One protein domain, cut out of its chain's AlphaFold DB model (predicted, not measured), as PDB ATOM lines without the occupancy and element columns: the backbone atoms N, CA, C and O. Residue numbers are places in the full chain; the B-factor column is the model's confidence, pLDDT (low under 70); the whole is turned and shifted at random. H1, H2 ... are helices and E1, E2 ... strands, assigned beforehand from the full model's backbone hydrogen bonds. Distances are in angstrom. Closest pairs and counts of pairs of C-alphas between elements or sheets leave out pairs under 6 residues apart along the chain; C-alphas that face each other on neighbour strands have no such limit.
ATOM      1  N   PRO A  54      24.587  52.593   5.985       69.25
ATOM      2  CA  PRO A  54      23.590  53.074   5.041       69.25
ATOM      3  C   PRO A  54      23.741  52.350   3.701       69.25
ATOM      4  O   PRO A  54      24.849  52.153   3.203       69.25
ATOM      5  N   VAL A  55      22.616  51.961   3.100       81.38
ATOM      6  CA  VAL A  55      22.602  51.396   1.748       81.38
ATOM      7  C   VAL A  55      22.388  52.534   0.768       81.38
ATOM      8  O   VAL A  55      21.335  53.172   0.778       81.38
ATOM      9  N   PHE A  56      23.387  52.798  -0.066       88.00
ATOM     10  CA  PHE A  56      23.260  53.758  -1.155       88.00
ATOM     11  C   PHE A  56      22.727  53.070  -2.405       88.00
ATOM     12  O   PHE A  56      23.111  51.941  -2.710       88.00
ATOM     13  N   CYS A  57      21.840  53.756  -3.111       90.62
ATOM     14  CA  CYS A  57      21.246  53.320  -4.361       90.62
ATOM     15  C   CYS A  57      21.268  54.462  -5.373       90.62
ATOM     16  O   CYS A  57      21.362  55.636  -5.018       90.62
ATOM     17  N   LEU A  58      21.186  54.103  -6.642       93.75
ATOM     18  CA  LEU A  58      20.829  54.986  -7.737       93.75
ATOM     19  C   LEU A  58      19.958  54.189  -8.703       93.75
ATOM     20  O   LEU A  58      20.083  52.969  -8.788       93.75
ATOM     21  N   ASP A  59      19.089  54.867  -9.432       94.31
ATOM     22  CA  ASP A  59      18.266  54.260 -10.475       94.31
ATOM     23  C   ASP A  59      18.844  54.564 -11.858       94.31
ATOM     24  O   ASP A  59      19.281  55.692 -12.121       94.31
ATOM     25  N   ALA A  60      18.826  53.569 -12.739       94.12
ATOM     26  CA  ALA A  60      19.236  53.680 -14.129       94.12
ATOM     27  C   ALA A  60      18.097  53.240 -15.059       94.12
ATOM     28  O   ALA A  60      17.556  52.148 -14.906       94.12
ATOM     29  N   GLY A  61      17.753  54.083 -16.029       93.88
ATOM     30  CA  GLY A  61      16.894  53.745 -17.161       93.88
ATOM     31  C   GLY A  61      17.765  53.350 -18.347       93.88
ATOM     32  O   GLY A  61      18.569  54.158 -18.809       93.88
ATOM     33  N   VAL A  62      17.636  52.111 -18.811       92.44
ATOM     34  CA  VAL A  62      18.429  51.533 -19.900       92.44
ATOM     35  C   VAL A  62      17.501  51.249 -21.076       92.44
ATOM     36  O   VAL A  62      16.658  50.357 -20.998       92.44
ATOM     37  N   GLU A  63      17.652  52.015 -22.152       91.19
ATOM     38  CA  GLU A  63      16.896  51.851 -23.393       91.19
ATOM     39  C   GLU A  63      17.696  51.011 -24.390       91.19
ATOM     40  O   GLU A  63      18.840  51.337 -24.726       91.19
ATOM     41  N   ILE A  64      17.101  49.925 -24.880       90.69
ATOM     42  CA  ILE A  64      17.732  48.966 -25.785       90.69
ATOM     43  C   ILE A  64      16.783  48.651 -26.930       90.69
ATOM     44  O   ILE A  64      15.620  48.333 -26.705       90.69
ATOM     45  N   ALA A  65      17.295  48.686 -28.157       90.38
ATOM     46  CA  ALA A  65      16.575  48.206 -29.329       90.38
ATOM     47  C   ALA A  65      16.988  46.777 -29.679       90.38
ATOM     48  O   ALA A  65      18.175  46.449 -29.705       90.38
ATOM     49  N   PHE A  66      16.002  45.952 -30.003       88.62
ATOM     50  CA  PHE A  66      16.160  44.571 -30.435       88.62
ATOM     51  C   PHE A  66      15.561  44.379 -31.833       88.62
ATOM     52  O   PHE A  66      14.531  44.988 -32.135       88.62
ATOM     53  N   PRO A  67      16.141  43.512 -32.680       88.25
ATOM     54  CA  PRO A  67      15.468  43.020 -33.873       88.25
ATOM     55  C   PRO A  67      14.174  42.301 -33.486       88.25
ATOM     56  O   PRO A  67      14.175  41.422 -32.623       88.25
ATOM     57  N   ARG A  68      13.070  42.651 -34.145       85.75
ATOM     58  CA  ARG A  68      11.733  42.126 -33.856       85.75
ATOM     59  C   ARG A  68      11.684  40.604 -33.933       85.75
ATOM     60  O   ARG A  68      11.193  39.967 -33.008       85.75
ATOM     61  N   GLN A  69      12.285  40.043 -34.978       85.56
ATOM     62  CA  GLN A  69      12.346  38.600 -35.192       85.56
ATOM     63  C   GLN A  69      13.037  37.863 -34.034       85.56
ATOM     64  O   GLN A  69      12.574  36.801 -33.630       85.56
ATOM     65  N   ASP A  70      14.122  38.415 -33.484       86.00
ATOM     66  CA  ASP A  70      14.863  37.782 -32.386       86.00
ATOM     67  C   ASP A  70      14.019  37.732 -31.106       86.00
ATOM     68  O   ASP A  70      14.074  36.751 -30.364       86.00
ATOM     69  N   VAL A  71      13.222  38.775 -30.854       84.94
ATOM     70  CA  VAL A  71      12.316  38.825 -29.699       84.94
ATOM     71  C   VAL A  71      11.123  37.897 -29.896       84.94
ATOM     72  O   VAL A  71      10.816  37.128 -28.990       84.94
ATOM     73  N   GLU A  72      10.481  37.922 -31.066       85.50
ATOM     74  CA  GLU A  72       9.340  37.051 -31.385       85.50
ATOM     75  C   GLU A  72       9.732  35.569 -31.311       85.50
ATOM     76  O   GLU A  72       9.023  34.773 -30.698       85.50
ATOM     77  N   ASN A  73      10.913  35.212 -31.827       84.94
ATOM     78  CA  ASN A  73      11.470  33.863 -31.700       84.94
ATOM     79  C   ASN A  73      11.743  33.473 -30.240       84.94
ATOM     80  O   ASN A  73      11.618  32.310 -29.883       84.94
ATOM     81  N   ALA A  74      12.159  34.421 -29.397       83.44
ATOM     82  CA  ALA A  74      12.450  34.145 -27.994       83.44
ATOM     83  C   ALA A  74      11.198  34.110 -27.104       83.44
ATOM     84  O   ALA A  74      11.244  33.545 -26.011       83.44
ATOM     85  N   MET A  75      10.109  34.749 -27.537       80.50
ATOM     86  CA  MET A  75       8.830  34.804 -26.826       80.50
ATOM     87  C   MET A  75       7.798  33.801 -27.355       80.50
ATOM     88  O   MET A  75       6.702  33.732 -26.797       80.50
ATOM     89  N   ASP A  76       8.116  33.055 -28.418       79.94
ATOM     90  CA  ASP A  76       7.212  32.129 -29.117       79.94
ATOM     91  C   ASP A  76       5.848  32.763 -29.478       79.94
ATOM     92  O   ASP A  76       4.814  32.095 -29.515       79.94
ATOM     93  N   SER A  77       5.820  34.079 -29.706       77.75
ATOM     94  CA  SER A  77       4.595  34.853 -29.936       77.75
ATOM     95  C   SER A  77       4.888  36.187 -30.620       77.75
ATOM     96  O   SER A  77       6.012  36.690 -30.583       77.75
ATOM     97  N   THR A  78       3.865  36.764 -31.256       71.69
ATOM     98  CA  THR A  78       3.931  38.128 -31.788       71.69
ATOM     99  C   THR A  78       4.091  39.117 -30.642       71.69
ATOM    100  O   THR A  78       3.380  39.056 -29.637       71.69
ATOM    101  N   VAL A  79       5.040  40.044 -30.780       70.62
ATOM    102  CA  VAL A  79       5.302  40.998 -29.703       70.62
ATOM    103  C   VAL A  79       4.265  42.106 -29.742       70.62
ATOM    104  O   VAL A  79       4.196  42.891 -30.691       70.62
ATOM    105  N   LEU A  80       3.485  42.168 -28.671       71.19
ATOM    106  CA  LEU A  80       2.615  43.285 -28.345       71.19
ATOM    107  C   LEU A  80       3.312  44.191 -27.327       71.19
ATOM    108  O   LEU A  80       4.192  43.742 -26.585       71.19
ATOM    109  N   ALA A  81       2.936  45.471 -27.303       74.00
ATOM    110  CA  ALA A  81       3.466  46.383 -26.299       74.00
ATOM    111  C   ALA A  81       3.094  45.876 -24.899       74.00
ATOM    112  O   ALA A  81       1.974  45.427 -24.677       74.00
ATOM    113  N   SER A  82       4.035  45.935 -23.964       76.62
ATOM    114  CA  SER A  82       3.831  45.517 -22.578       76.62
ATOM    115  C   SER A  82       4.605  46.432 -21.639       76.62
ATOM    116  O   SER A  82       5.663  46.950 -21.989       76.62
ATOM    117  N   ALA A  83       4.098  46.635 -20.429       80.69
ATOM    118  CA  ALA A  83       4.765  47.458 -19.427       80.69
ATOM    119  C   ALA A  83       4.581  46.897 -18.015       80.69
ATOM    120  O   ALA A  83       3.810  45.954 -17.796       80.69
ATOM    121  N   GLY A  84       5.329  47.446 -17.061       78.88
ATOM    122  CA  GLY A  84       5.296  47.032 -15.666       78.88
ATOM    123  C   GLY A  84       5.577  45.540 -15.510       78.88
ATOM    124  O   GLY A  84       6.461  44.967 -16.147       78.88
ATOM    125  N   THR A  85       4.782  44.868 -14.680       75.00
ATOM    126  CA  THR A  85       4.975  43.451 -14.334       75.00
ATOM    127  C   THR A  85       4.928  42.490 -15.519       75.00
ATOM    128  O   THR A  85       5.585  41.449 -15.463       75.00
ATOM    129  N   ALA A  86       4.159  42.806 -16.566       75.94
ATOM    130  CA  ALA A  86       4.095  41.982 -17.771       75.94
ATOM    131  C   ALA A  86       5.433  42.029 -18.518       75.94
ATOM    132  O   ALA A  86       6.022  40.988 -18.817       75.94
ATOM    133  N   CYS A  87       5.968  43.237 -18.698       82.88
ATOM    134  CA  CYS A  87       7.274  43.449 -19.303       82.88
ATOM    135  C   CYS A  87       8.413  42.850 -18.447       82.88
ATOM    136  O   CYS A  87       9.365  42.287 -18.996       82.88
ATOM    137  N   LEU A  88       8.297  42.879 -17.108       82.56
ATOM    138  CA  LEU A  88       9.334  42.369 -16.198       82.56
ATOM    139  C   LEU A  88       9.653  40.876 -16.395       82.56
ATOM    140  O   LEU A  88      10.728  40.406 -16.034       82.56
ATOM    141  N   ARG A  89       8.724  40.111 -16.973       81.44
ATOM    142  CA  ARG A  89       8.880  38.666 -17.199       81.44
ATOM    143  C   ARG A  89       9.405  38.320 -18.591       81.44
ATOM    144  O   ARG A  89       9.588  37.142 -18.892       81.44
ATOM    145  N   THR A  90       9.640  39.316 -19.438       84.25
ATOM    146  CA  THR A  90       9.992  39.101 -20.843       84.25
ATOM    147  C   THR A  90      11.441  38.634 -21.010       84.25
ATOM    148  O   THR A  90      12.335  38.951 -20.216       84.25
ATOM    149  N   ALA A  91      11.696  37.853 -22.063       85.25
ATOM    150  CA  ALA A  91      13.040  37.378 -22.386       85.25
ATOM    151  C   ALA A  91      14.048  38.527 -22.645       85.25
ATOM    152  O   ALA A  91      15.168  38.427 -22.132       85.25
ATOM    153  N   PRO A  92      13.681  39.633 -23.333       86.75
ATOM    154  CA  PRO A  92      14.539  40.807 -23.468       86.75
ATOM    155  C   PRO A  92      15.001  41.378 -22.130       86.75
ATOM    156  O   PRO A  92      16.205  41.525 -21.936       86.75
ATOM    157  N   LEU A  93      14.103  41.636 -21.169       88.38
ATOM    158  CA  LEU A  93      14.531  42.205 -19.888       88.38
ATOM    159  C   LEU A  93      15.456  41.253 -19.125       88.38
ATOM    160  O   LEU A  93      16.498  41.675 -18.623       88.38
ATOM    161  N   ASN A  94      15.134  39.959 -19.096       85.88
ATOM    162  CA  ASN A  94      15.997  38.956 -18.474       85.88
ATOM    163  C   ASN A  94      17.413  38.952 -19.080       85.88
ATOM    164  O   ASN A  94      18.394  38.800 -18.344       85.88
ATOM    165  N   ALA A  95      17.537  39.169 -20.394       83.94
ATOM    166  CA  ALA A  95      18.826  39.289 -21.071       83.94
ATOM    167  C   ALA A  95      19.637  40.494 -20.569       83.94
ATOM    168  O   ALA A  95      20.808  40.353 -20.201       83.94
ATOM    169  N   VAL A  96      18.994  41.661 -20.482       87.31
ATOM    170  CA  VAL A  96      19.603  42.900 -19.968       87.31
ATOM    171  C   VAL A  96      20.048  42.734 -18.523       87.31
ATOM    172  O   VAL A  96      21.179  43.065 -18.164       87.31
ATOM    173  N   MET A  97      19.185  42.153 -17.695       87.19
ATOM    174  CA  MET A  97      19.460  41.934 -16.282       87.19
ATOM    175  C   MET A  97      20.578  40.924 -16.058       87.19
ATOM    176  O   MET A  97      21.407  41.123 -15.169       87.19
ATOM    177  N   GLY A  98      20.647  39.870 -16.873       84.81
ATOM    178  CA  GLY A  98      21.759  38.924 -16.870       84.81
ATOM    179  C   GLY A  98      23.089  39.596 -17.211       84.81
ATOM    180  O   GLY A  98      24.078  39.390 -16.500       84.81
ATOM    181  N   HIS A  99      23.109  40.446 -18.241       85.94
ATOM    182  CA  HIS A  99      24.294  41.213 -18.630       85.94
ATOM    183  C   HIS A  99      24.739  42.170 -17.512       85.94
ATOM    184  O   HIS A  99      25.879  42.097 -17.053       85.94
ATOM    185  N   LEU A 100      23.820  42.981 -16.974       87.44
ATOM    186  CA  LEU A 100      24.089  43.896 -15.860       87.44
ATOM    187  C   LEU A 100      24.618  43.162 -14.618       87.44
ATOM    188  O   LEU A 100      25.652  43.546 -14.073       87.44
ATOM    189  N   LYS A 101      23.958  42.078 -14.185       87.38
ATOM    190  CA  LYS A 101      24.361  41.292 -13.001       87.38
ATOM    191  C   LYS A 101      25.733  40.635 -13.190       87.38
ATOM    192  O   LYS A 101      26.503  40.534 -12.233       87.38
ATOM    193  N   THR A 102      26.061  40.212 -14.412       85.69
ATOM    194  CA  THR A 102      27.353  39.583 -14.734       85.69
ATOM    195  C   THR A 102      28.492  40.594 -14.793       85.69
ATOM    196  O   THR A 102      29.604  40.261 -14.371       85.69
ATOM    197  N   SER A 103      28.226  41.807 -15.280       86.38
ATOM    198  CA  SER A 103      29.224  42.868 -15.453       86.38
ATOM    199  C   SER A 103      29.440  43.696 -14.182       86.38
ATOM    200  O   SER A 103      30.571  44.049 -13.855       86.38
ATOM    201  N   LEU A 104      28.388  43.941 -13.395       87.12
ATOM    202  CA  LEU A 104      28.419  44.757 -12.175       87.12
ATOM    203  C   LEU A 104      28.330  43.894 -10.905       87.12
ATOM    204  O   LEU A 104      27.533  44.149 -10.003       87.12
ATOM    205  N   ARG A 105      29.174  42.858 -10.807       82.50
ATOM    206  CA  ARG A 105      29.114  41.838  -9.732       82.50
ATOM    207  C   ARG A 105      29.288  42.381  -8.313       82.50
ATOM    208  O   ARG A 105      28.920  41.703  -7.357       82.50
ATOM    209  N   THR A 106      29.890  43.558  -8.161       78.00
ATOM    210  CA  THR A 106      30.092  44.200  -6.854       78.00
ATOM    211  C   THR A 106      28.839  44.916  -6.349       78.00
ATOM    212  O   THR A 106      28.748  45.208  -5.160       78.00
ATOM    213  N   LEU A 107      27.853  45.153  -7.217       85.06
ATOM    214  CA  LEU A 107      26.626  45.876  -6.906       85.06
ATOM    215  C   LEU A 107      25.440  44.907  -6.762       85.06
ATOM    216  O   LEU A 107      25.471  43.750  -7.201       85.06
ATOM    217  N   SER A 108      24.404  45.357  -6.063       84.81
ATOM    218  CA  SER A 108      23.087  44.721  -6.041       84.81
ATOM    219  C   SER A 108      22.228  45.386  -7.104       84.81
ATOM    220  O   SER A 108      22.196  46.611  -7.173       84.81
ATOM    221  N   ILE A 109      21.552  44.604  -7.940       88.38
ATOM    222  CA  ILE A 109      20.762  45.130  -9.057       88.38
ATOM    223  C   ILE A 109      19.351  44.582  -8.937       88.38
ATOM    224  O   ILE A 109      19.168  43.362  -8.875       88.38
ATOM    225  N   HIS A 110      18.378  45.483  -8.918       86.75
ATOM    226  CA  HIS A 110      16.964  45.169  -8.783       86.75
ATOM    227  C   HIS A 110      16.195  45.756  -9.961       86.75
ATOM    228  O   HIS A 110      16.405  46.907 -10.330       86.75
ATOM    229  N   GLU A 111      15.317  44.953 -10.549       87.50
ATOM    230  CA  GLU A 111      14.363  45.416 -11.555       87.50
ATOM    231  C   GLU A 111      13.265  46.209 -10.853       87.50
ATOM    232  O   GLU A 111      12.735  45.758  -9.833       87.50
ATOM    233  N   VAL A 112      12.955  47.392 -11.373       87.62
ATOM    234  CA  VAL A 112      11.948  48.279 -10.783       87.62
ATOM    235  C   VAL A 112      10.739  48.363 -11.688       87.62
ATOM    236  O   VAL A 112       9.618  48.123 -11.250       87.62
ATOM    237  N   ASP A 113      10.984  48.675 -12.955       89.06
ATOM    238  CA  ASP A 113       9.938  48.901 -13.931       89.06
ATOM    239  C   ASP A 113      10.461  48.653 -15.350       89.06
ATOM    240  O   ASP A 113      11.675  48.665 -15.567       89.06
ATOM    241  N   CYS A 114       9.581  48.429 -16.323       89.75
ATOM    242  CA  CYS A 114       9.975  48.429 -17.726       89.75
ATOM    243  C   CYS A 114       8.818  48.666 -18.702       89.75
ATOM    244  O   CYS A 114       7.647  48.496 -18.367       89.75
ATOM    245  N   VAL A 115       9.183  49.035 -19.929       87.50
ATOM    246  CA  VAL A 115       8.298  49.172 -21.090       87.50
ATOM    247  C   VAL A 115       8.952  48.472 -22.268       87.50
ATOM    248  O   VAL A 115      10.112  48.740 -22.567       87.50
ATOM    249  N   LEU A 116       8.219  47.588 -22.930       85.44
ATOM    250  CA  LEU A 116       8.614  46.920 -24.160       85.44
ATOM    251  C   LEU A 116       7.597  47.290 -25.237       85.44
ATOM    252  O   LEU A 116       6.423  46.959 -25.100       85.44
ATOM    253  N   GLU A 117       8.028  47.957 -26.300       80.69
ATOM    254  CA  GLU A 117       7.133  48.413 -27.361       80.69
ATOM    255  C   GLU A 117       7.788  48.362 -28.751       80.69
ATOM    256  O   GLU A 117       8.996  48.577 -28.884       80.69
ATOM    257  N   PRO A 118       7.022  48.049 -29.809       74.56
ATOM    258  CA  PRO A 118       7.507  48.177 -31.179       74.56
ATOM    259  C   PRO A 118       7.743  49.658 -31.510       74.56
ATOM    260  O   PRO A 118       6.880  50.489 -31.246       74.56
ATOM    261  N   LEU A 119       8.904  49.990 -32.086       69.25
ATOM    262  CA  LEU A 119       9.261  51.383 -32.406       69.25
ATOM    263  C   LEU A 119       8.505  51.921 -33.627       69.25
ATOM    264  O   LEU A 119       8.210  53.107 -33.681       69.25
ATOM    265  N   ASP A 120       8.237  51.048 -34.597       64.12
ATOM    266  CA  ASP A 120       7.469  51.321 -35.812       64.12
ATOM    267  C   ASP A 120       7.178  49.982 -36.518       64.12
ATOM    268  O   ASP A 120       7.981  49.042 -36.423       64.12
ATOM    269  N   VAL A 121       6.048  49.889 -37.223       54.56
ATOM    270  CA  VAL A 121       5.626  48.711 -37.996       54.56
ATOM    271  C   VAL A 121       6.636  48.403 -39.108       54.56
ATOM    272  O   VAL A 121       6.890  47.229 -39.385       54.56
ATOM    273  N   GLU A 122       7.281  49.424 -39.683       55.62
ATOM    274  CA  GLU A 122       8.286  49.248 -40.741       55.62
ATOM    275  C   GLU A 122       9.688  48.937 -40.199       55.62
ATOM    276  O   GLU A 122      10.452  48.198 -40.822       55.62
ATOM    277  N   SER A 123      10.031  49.451 -39.012       60.34
ATOM    278  CA  SER A 123      11.402  49.395 -38.485       60.34
ATOM    279  C   SER A 123      11.913  47.991 -38.150       60.34
ATOM    280  O   SER A 123      13.111  47.822 -37.931       60.34
ATOM    281  N   SER A 124      11.056  46.962 -38.095       77.75
ATOM    282  CA  SER A 124      11.412  45.602 -37.648       77.75
ATOM    283  C   SER A 124      12.173  45.579 -36.309       77.75
ATOM    284  O   SER A 124      12.941  44.655 -36.042       77.75
ATOM    285  N   THR A 125      11.968  46.591 -35.456       84.31
ATOM    286  CA  THR A 125      12.645  46.733 -34.161       84.31
ATOM    287  C   THR A 125      11.663  46.913 -33.013       84.31
ATOM    288  O   THR A 125      10.583  47.483 -33.164       84.31
ATOM    289  N   ILE A 126      12.062  46.417 -31.845       85.44
ATOM    290  CA  ILE A 126      11.345  46.566 -30.579       85.44
ATOM    291  C   ILE A 126      12.271  47.284 -29.604       85.44
ATOM    292  O   ILE A 126      13.414  46.865 -29.415       85.44
ATOM    293  N   ALA A 127      11.782  48.350 -28.980       88.06
ATOM    294  CA  ALA A 127      12.462  49.025 -27.889       88.06
ATOM    295  C   ALA A 127      12.047  48.431 -26.543       88.06
ATOM    296  O   ALA A 127      10.875  48.175 -26.288       88.06
ATOM    297  N   LEU A 128      13.028  48.255 -25.665       90.12
ATOM    298  CA  LEU A 128      12.853  48.006 -24.244       90.12
ATOM    299  C   LEU A 128      13.458  49.182 -23.484       90.12
ATOM    300  O   LEU A 128      14.662  49.408 -23.587       90.12
ATOM    301  N   LEU A 129      12.672  49.859 -22.654       91.81
ATOM    302  CA  LEU A 129      13.196  50.645 -21.545       91.81
ATOM    303  C   LEU A 129      13.099  49.813 -20.266       91.81
ATOM    304  O   LEU A 129      12.000  49.527 -19.799       91.81
ATOM    305  N   GLY A 130      14.236  49.457 -19.673       91.56
ATOM    306  CA  GLY A 130      14.302  48.847 -18.343       91.56
ATOM    307  C   GLY A 130      14.764  49.849 -17.290       91.56
ATOM    308  O   GLY A 130      15.810  50.472 -17.454       91.56
ATOM    309  N   ILE A 131      14.022  49.986 -16.192       92.81
ATOM    310  CA  ILE A 131      14.418  50.766 -15.017       92.81
ATOM    311  C   ILE A 131      14.945  49.810 -13.954       92.81
ATOM    312  O   ILE A 131      14.252  48.892 -13.505       92.81
ATOM    313  N   VAL A 132      16.184  50.047 -13.537       92.19
ATOM    314  CA  VAL A 132      16.896  49.216 -12.569       92.19
ATOM    315  C   VAL A 132      17.428  50.059 -11.419       92.19
ATOM    316  O   VAL A 132      18.057  51.093 -11.637       92.19
ATOM    317  N   SER A 133      17.234  49.594 -10.187       91.38
ATOM    318  CA  SER A 133      17.922  50.141  -9.019       91.38
ATOM    319  C   SER A 133      19.256  49.428  -8.849       91.38
ATOM    320  O   SER A 133      19.316  48.206  -8.683       91.38
ATOM    321  N   VAL A 134      20.333  50.201  -8.854       91.69
ATOM    322  CA  VAL A 134      21.694  49.748  -8.585       91.69
ATOM    323  C   VAL A 134      22.067  50.210  -7.185       91.69
ATOM    324  O   VAL A 134      22.189  51.401  -6.923       91.69
ATOM    325  N   CYS A 135      22.246  49.259  -6.278       88.25
ATOM    326  CA  CYS A 135      22.495  49.515  -4.869       88.25
ATOM    327  C   CYS A 135      23.828  48.928  -4.413       88.25
ATOM    328  O   CYS A 135      24.303  47.906  -4.918       88.25
ATOM    329  N   LEU A 136      24.416  49.553  -3.400       83.81
ATOM    330  CA  LEU A 136      25.530  48.991  -2.658       83.81
ATOM    331  C   LEU A 136      25.107  47.645  -2.058       83.81
ATOM    332  O   LEU A 136      24.028  47.518  -1.474       83.81
ATOM    333  N   ARG A 137      25.971  46.631  -2.151       72.56
ATOM    334  CA  ARG A 137      25.769  45.400  -1.383       72.56
ATOM    335  C   ARG A 137      26.048  45.705   0.083       72.56
ATOM    336  O   ARG A 137      27.204  45.741   0.503       72.56
ATOM    337  N   SER A 138      24.975  45.868   0.858       54.69
ATOM    338  CA  SER A 138      24.980  46.167   2.302       54.69
ATOM    339  C   SER A 138      25.894  45.261   3.138       54.69
ATOM    340  O   SER A 138      26.268  45.617   4.249       54.69
ATOM    341  N   ASN A 139      26.256  44.089   2.610       47.34
ATOM    342  CA  ASN A 139      27.001  43.049   3.313       47.34
ATOM    343  C   ASN A 139      28.515  43.038   3.029       47.34
ATOM    344  O   ASN A 139      29.211  42.188   3.581       47.34
ATOM    345  N   MET A 140      29.039  43.927   2.174       47.53
ATOM    346  CA  MET A 140      30.425  43.825   1.682       47.53
ATOM    347  C   MET A 140      31.268  45.097   1.774       47.53
ATOM    348  O   MET A 140      32.498  44.996   1.798       47.53
ATOM    349  N   GLU A 141      30.642  46.272   1.788       52.97
ATOM    350  CA  GLU A 141      31.335  47.551   1.641       52.97
ATOM    351  C   GLU A 141      30.755  48.564   2.633       52.97
ATOM    352  O   GLU A 141      29.556  48.829   2.646       52.97
ATOM    353  N   ILE A 142      31.613  49.097   3.508       55.53
ATOM    354  CA  ILE A 142      31.270  50.230   4.371       55.53
ATOM    355  C   ILE A 142      31.685  51.476   3.600       55.53
ATOM    356  O   ILE A 142      32.848  51.874   3.640       55.53
ATOM    357  N   GLU A 143      30.739  52.051   2.868       64.12
ATOM    358  CA  GLU A 143      30.933  53.314   2.170       64.12
ATOM    359  C   GLU A 143      30.244  54.422   2.966       64.12
ATOM    360  O   GLU A 143      29.078  54.306   3.337       64.12
ATOM    361  N   ASN A 144      30.985  55.487   3.268       67.12
ATOM    362  CA  ASN A 144      30.477  56.597   4.078       67.12
ATOM    363  C   ASN A 144      30.157  57.829   3.223       67.12
ATOM    364  O   ASN A 144      29.525  58.762   3.717       67.12
ATOM    365  N   ASP A 145      30.591  57.844   1.957       82.38
ATOM    366  CA  ASP A 145      30.394  58.966   1.045       82.38
ATOM    367  C   ASP A 145      29.518  58.566  -0.151       82.38
ATOM    368  O   ASP A 145      29.976  58.009  -1.151       82.38
ATOM    369  N   ILE A 146      28.238  58.929  -0.056       87.38
ATOM    370  CA  ILE A 146      27.238  58.716  -1.106       87.38
ATOM    371  C   ILE A 146      27.626  59.360  -2.443       87.38
ATOM    372  O   ILE A 146      27.326  58.807  -3.502       87.38
ATOM    373  N   LYS A 147      28.305  60.517  -2.423       87.56
ATOM    374  CA  LYS A 147      28.686  61.222  -3.654       87.56
ATOM    375  C   LYS A 147      29.785  60.457  -4.362       87.56
ATOM    376  O   LYS A 147      29.679  60.206  -5.562       87.56
ATOM    377  N   ARG A 148      30.822  60.059  -3.623       87.94
ATOM    378  CA  ARG A 148      31.925  59.260  -4.166       87.94
ATOM    379  C   ARG A 148      31.421  57.932  -4.721       87.94
ATOM    380  O   ARG A 148      31.732  57.602  -5.863       87.94
ATOM    381  N   TRP A 149      30.603  57.226  -3.942       89.50
ATOM    382  CA  TRP A 149      29.983  55.974  -4.363       89.50
ATOM    383  C   TRP A 149      29.154  56.133  -5.638       89.50
ATOM    384  O   TRP A 149      29.300  55.351  -6.579       89.50
ATOM    385  N   GLY A 150      28.305  57.163  -5.687       90.88
ATOM    386  CA  GLY A 150      27.451  57.432  -6.837       90.88
ATOM    387  C   GLY A 150      28.254  57.774  -8.087       90.88
ATOM    388  O   GLY A 150      27.954  57.255  -9.157       90.88
ATOM    389  N   HIS A 151      29.318  58.575  -7.962       90.81
ATOM    390  CA  HIS A 151      30.215  58.877  -9.081       90.81
ATOM    391  C   HIS A 151      30.925  57.629  -9.615       90.81
ATOM    392  O   HIS A 151      30.999  57.447 -10.831       90.81
ATOM    393  N   GLU A 152      31.431  56.762  -8.736       90.06
ATOM    394  CA  GLU A 152      32.099  55.525  -9.150       90.06
ATOM    395  C   GLU A 152      31.119  54.533  -9.792       90.06
ATOM    396  O   GLU A 152      31.423  53.941 -10.826       90.06
ATOM    397  N   SER A 153      29.927  54.383  -9.212       91.12
ATOM    398  CA  SER A 153      28.887  53.487  -9.727       91.12
ATOM    399  C   SER A 153      28.362  53.963 -11.078       91.12
ATOM    400  O   SER A 153      28.292  53.171 -12.016       91.12
ATOM    401  N   LYS A 154      28.088  55.266 -11.215       92.94
ATOM    402  CA  LYS A 154      27.719  55.887 -12.491       92.94
ATOM    403  C   LYS A 154      28.779  55.627 -13.557       92.94
ATOM    404  O   LYS A 154      28.455  55.135 -14.629       92.94
ATOM    405  N   ARG A 155      30.050  55.875 -13.231       91.25
ATOM    406  CA  ARG A 155      31.166  55.634 -14.148       91.25
ATOM    407  C   ARG A 155      31.228  54.173 -14.612       91.25
ATOM    408  O   ARG A 155      31.435  53.943 -15.795       91.25
ATOM    409  N   LYS A 156      31.035  53.199 -13.716       90.81
ATOM    410  CA  LYS A 156      31.016  51.767 -14.077       90.81
ATOM    411  C   LYS A 156      29.876  51.420 -15.039       90.81
ATOM    412  O   LYS A 156      30.081  50.630 -15.953       90.81
ATOM    413  N   ILE A 157      28.692  52.002 -14.836       91.31
ATOM    414  CA  ILE A 157      27.535  51.802 -15.724       91.31
ATOM    415  C   ILE A 157      27.796  52.456 -17.088       91.31
ATOM    416  O   ILE A 157      27.589  51.818 -18.117       91.31
ATOM    417  N   ASP A 158      28.313  53.687 -17.109       89.56
ATOM    418  CA  ASP A 158      28.651  54.395 -18.348       89.56
ATOM    419  C   ASP A 158      29.734  53.642 -19.148       89.56
ATOM    420  O   ASP A 158      29.605  53.458 -20.357       89.56
ATOM    421  N   GLU A 159      30.789  53.149 -18.483       88.62
ATOM    422  CA  GLU A 159      31.856  52.353 -19.113       88.62
ATOM    423  C   GLU A 159      31.329  51.042 -19.717       88.62
ATOM    424  O   GLU A 159      31.776  50.642 -20.798       88.62
ATOM    425  N   LEU A 160      30.360  50.395 -19.059       88.06
ATOM    426  CA  LEU A 160      29.750  49.156 -19.538       88.06
ATOM    427  C   LEU A 160      29.090  49.356 -20.908       88.06
ATOM    428  O   LEU A 160      29.411  48.646 -21.855       88.06
ATOM    429  N   PHE A 161      28.241  50.375 -21.039       84.00
ATOM    430  CA  PHE A 161      27.501  50.624 -22.281       84.00
ATOM    431  C   PHE A 161      28.282  51.440 -23.322       84.00
ATOM    432  O   PHE A 161      27.908  51.465 -24.496       84.00
ATOM    433  N   ALA A 162      29.385  52.088 -22.938       80.12
ATOM    434  CA  ALA A 162      30.310  52.700 -23.890       80.12
ATOM    435  C   ALA A 162      31.169  51.655 -24.617       80.12
ATOM    436  O   ALA A 162      31.448  51.815 -25.808       80.12
ATOM    437  N   SER A 163      31.598  50.611 -23.901       67.94
ATOM    438  CA  SER A 163      32.465  49.553 -24.433       67.94
ATOM    439  C   SER A 163      31.687  48.443 -25.133       67.94
ATOM    440  O   SER A 163      32.102  48.003 -26.204       67.94
ATOM    441  N   ASP A 164      30.544  48.045 -24.573       67.88
ATOM    442  CA  ASP A 164      29.715  46.961 -25.084       67.88
ATOM    443  C   ASP A 164      28.302  47.473 -25.383       67.88
ATOM    444  O   ASP A 164      27.349  47.304 -24.623       67.88
ATOM    445  N   LYS A 165      28.162  48.165 -26.521       73.12
ATOM    446  CA  LYS A 165      26.847  48.634 -26.990       73.12
ATOM    447  C   LYS A 165      25.913  47.479 -27.336       73.12
ATOM    448  O   LYS A 165      24.707  47.697 -27.439       73.12
ATOM    449  N   HIS A 166      26.461  46.286 -27.556       76.56
ATOM    450  CA  HIS A 166      25.707  45.106 -27.927       76.56
ATOM    451  C   HIS A 166      25.454  44.239 -26.705       76.56
ATOM    452  O   HIS A 166      26.369  43.756 -26.054       76.56
ATOM    453  N   ILE A 167      24.186  43.979 -26.429       74.38
ATOM    454  CA  ILE A 167      23.798  43.064 -25.365       74.38
ATOM    455  C   ILE A 167      23.421  41.761 -26.043       74.38
ATOM    456  O   ILE A 167      22.392  41.679 -26.711       74.38
ATOM    457  N   SER A 168      24.268  40.748 -25.898       67.69
ATOM    458  CA  SER A 168      23.967  39.394 -26.354       67.69
ATOM    459  C   SER A 168      23.743  38.478 -25.159       67.69
ATOM    460  O   SER A 168      24.676  38.222 -24.394       67.69
ATOM    461  N   LEU A 169      22.532  37.940 -25.023       63.66
ATOM    462  CA  LEU A 169      22.273  36.810 -24.136       63.66
ATOM    463  C   LEU A 169      21.395  35.794 -24.873       63.66
ATOM    464  O   LEU A 169      20.326  36.130 -25.380       63.66
ATOM    465  N   ASN A 170      21.853  34.542 -24.928       67.50
ATOM    466  CA  ASN A 170      21.259  33.473 -25.738       67.50
ATOM    467  C   ASN A 170      21.218  33.828 -27.239       67.50
ATOM    468  O   ASN A 170      22.269  34.016 -27.851       67.50
ATOM    469  N   GLN A 171      20.015  33.888 -27.825       67.81
ATOM    470  CA  GLN A 171      19.755  34.223 -29.231       67.81
ATOM    471  C   GLN A 171      19.350  35.691 -29.435       67.81
ATOM    472  O   GLN A 171      19.289  36.136 -30.574       67.81
ATOM    473  N   ILE A 172      19.103  36.448 -28.360       76.69
ATOM    474  CA  ILE A 172      18.648  37.837 -28.451       76.69
ATOM    475  C   ILE A 172      19.869  38.753 -28.490       76.69
ATOM    476  O   ILE A 172      20.709  38.727 -27.582       76.69
ATOM    477  N   LYS A 173      19.956  39.580 -29.534       83.25
ATOM    478  CA  LYS A 173      20.976  40.622 -29.664       83.25
ATOM    479  C   LYS A 173      20.317  41.989 -29.667       83.25
ATOM    480  O   LYS A 173      19.583  42.321 -30.586       83.25
ATOM    481  N   GLY A 174      20.588  42.779 -28.638       85.38
ATOM    482  CA  GLY A 174      20.127  44.159 -28.531       85.38
ATOM    483  C   GLY A 174      21.255  45.162 -28.715       85.38
ATOM    484  O   GLY A 174      22.431  44.827 -28.556       85.38
ATOM    485  N   MET A 175      20.892  46.404 -29.009       87.25
ATOM    486  CA  MET A 175      21.792  47.548 -28.996       87.25
ATOM    487  C   MET A 175      21.293  48.592 -27.999       87.25
ATOM    488  O   MET A 175      20.171  49.083 -28.122       87.25
ATOM    489  N   ALA A 176      22.130  48.942 -27.022       87.94
ATOM    490  CA  ALA A 176      21.836  50.024 -26.089       87.94
ATOM    491  C   ALA A 176      21.783  51.364 -26.840       87.94
ATOM    492  O   ALA A 176      22.736  51.743 -27.530       87.94
ATOM    493  N   ARG A 177      20.658  52.071 -26.711       85.38
ATOM    494  CA  ARG A 177      20.408  53.381 -27.328       85.38
ATOM    495  C   ARG A 177      20.718  54.512 -26.365       85.38
ATOM    496  O   ARG A 177      21.445  55.438 -26.722       85.38
ATOM    497  N   GLN A 178      20.195  54.411 -25.147       87.69
ATOM    498  CA  GLN A 178      20.297  55.453 -24.138       87.69
ATOM    499  C   GLN A 178      20.424  54.846 -22.742       87.69
ATOM    500  O   GLN A 178      19.805  53.834 -22.423       87.69
ATOM    501  N   VAL A 179      21.228  55.490 -21.895       90.50
ATOM    502  CA  VAL A 179      21.340  55.159 -20.474       90.50
ATOM    503  C   VAL A 179      21.193  56.445 -19.675       90.50
ATOM    504  O   VAL A 179      21.997  57.368 -19.802       90.50
ATOM    505  N   LEU A 180      20.140  56.519 -18.867       92.62
ATOM    506  CA  LEU A 180      19.827  57.651 -18.006       92.62
ATOM    507  C   LEU A 180      20.060  57.253 -16.556       92.62
ATOM    508  O   LEU A 180      19.437  56.319 -16.065       92.62
ATOM    509  N   ILE A 181      20.938  57.966 -15.855       93.75
ATOM    510  CA  ILE A 181      21.335  57.626 -14.482       93.75
ATOM    511  C   ILE A 181      20.907  58.751 -13.546       93.75
ATOM    512  O   ILE A 181      21.283  59.910 -13.740       93.75
ATOM    513  N   SER A 182      20.125  58.397 -12.531       94.06
ATOM    514  CA  SER A 182      19.661  59.318 -11.492       94.06
ATOM    515  C   SER A 182      20.765  59.664 -10.473       94.06
ATOM    516  O   SER A 182      21.786  58.972 -10.381       94.06
ATOM    517  N   PRO A 183      20.598  60.747  -9.692       93.50
ATOM    518  CA  PRO A 183      21.453  61.028  -8.544       93.50
ATOM    519  C   PRO A 183      21.393  59.909  -7.486       93.50
ATOM    520  O   PRO A 183      20.335  59.316  -7.276       93.50
ATOM    521  N   PRO A 184      22.496  59.641  -6.763       93.25
ATOM    522  CA  PRO A 184      22.496  58.640  -5.705       93.25
ATOM    523  C   PRO A 184      21.675  59.100  -4.491       93.25
ATOM    524  O   PRO A 184      21.707  60.271  -4.104       93.25
ATOM    525  N   TYR A 185      20.994  58.158  -3.847       90.81
ATOM    526  CA  TYR A 185      20.196  58.357  -2.638       90.81
ATOM    527  C   TYR A 185      20.456  57.242  -1.614       90.81
ATOM    528  O   TYR A 185      20.937  56.161  -1.946       90.81
ATOM    529  N   ALA A 186      20.183  57.519  -0.339       86.44
ATOM    530  CA  ALA A 186      20.309  56.535   0.731       86.44
ATOM    531  C   ALA A 186      18.945  55.906   1.029       86.44
ATOM    532  O   ALA A 186      17.944  56.618   1.141       86.44
ATOM    533  N   LEU A 187      18.908  54.585   1.194       82.38
ATOM    534  CA  LEU A 187      17.723  53.898   1.689       82.38
ATOM    535  C   LEU A 187      17.546  54.149   3.196       82.38
ATOM    536  O   LEU A 187      18.530  54.176   3.940       82.38
TER     537      LEU A 187
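AT A GLANCE: This is residues 54 to 187 of the 619 residues of the protein "Beta-adaptin appendage, C-terminal subdomain" of Plasmopara halstedii (UniProt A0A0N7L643). A twisted five-strand sheet curls round helix H3, and the long helix H4 packs along it over E1. H1 and H2 sit beside the strands at the sheet's level. The printed part has 134 residues with four named helices and five named strands, E1 H1 H2 H3 E2 E3 H4 E4 E5 along the chain; the class is mixed. The sheet's order is E2 E3 E1 E5 E4, antiparallel. The whole is compact, with a radius of gyration of the C-alphas of 15.4 A, and elongated, spanning 50 by 29 by 23 A.

IN THESE COORDINATES: E1, residues 56 to 67, begins at C-alpha (23.260, 53.758, -1.155) and is 35.3 A long. H1 is residues 68 to 75, H2 84 to 88, and H3 91 to 103, 18.4 A. E2, residues 107 to 120, 35.1 A, bends by 62 degrees at residue 112. E3 is residues 125 to 136, 34.1 A; H4 146 to 163, 25.6 A; E4 166 to 169. E5, residues 172 to 181, 24.4 A, bends by 63 degrees at residue 177 and ends at C-alpha (21.335, 57.626, -14.482).

HOW THE PARTS SIT: Within hydrogen-bond range are N 110 and O 133 in the hairpin E2 and E3, 2.9 A, N 62 of E1 and O 130 of E3, 2.8 A, N 63 of E1 and O 178 of E5, 2.8 A, and N 167 and O 174 in the hairpin E4 and E5, 2.9 A. H3 is on one face of the sheet E2 E3 E1 E5 E4, an arrangement in two layers, one of helix and one of sheet; its closest C-alphas to E4 are those of Ala 95 and Leu 169, 5.2 A apart. H1 touches H3, about perpendicular at 89 degrees, through residues 91 to 92 of H3 alone; C-alphas 74 and 91 are closest, 6.5 A. H2's closest C-alphas to E2 are 84 and 113, 5.3 A. H4's height over the sheet is 8.3 A. In H1, H2, H3 and H4 every O i to N i+4 pair is within range.

THE WHOLE: C-alphas 122 and 142 are farthest apart, 50.6 A. The printed part has no cut and no long link. Confidence is under 70 at residues 54, 119 to 123, 138 to 144, 163 to 164 and 168 to 171.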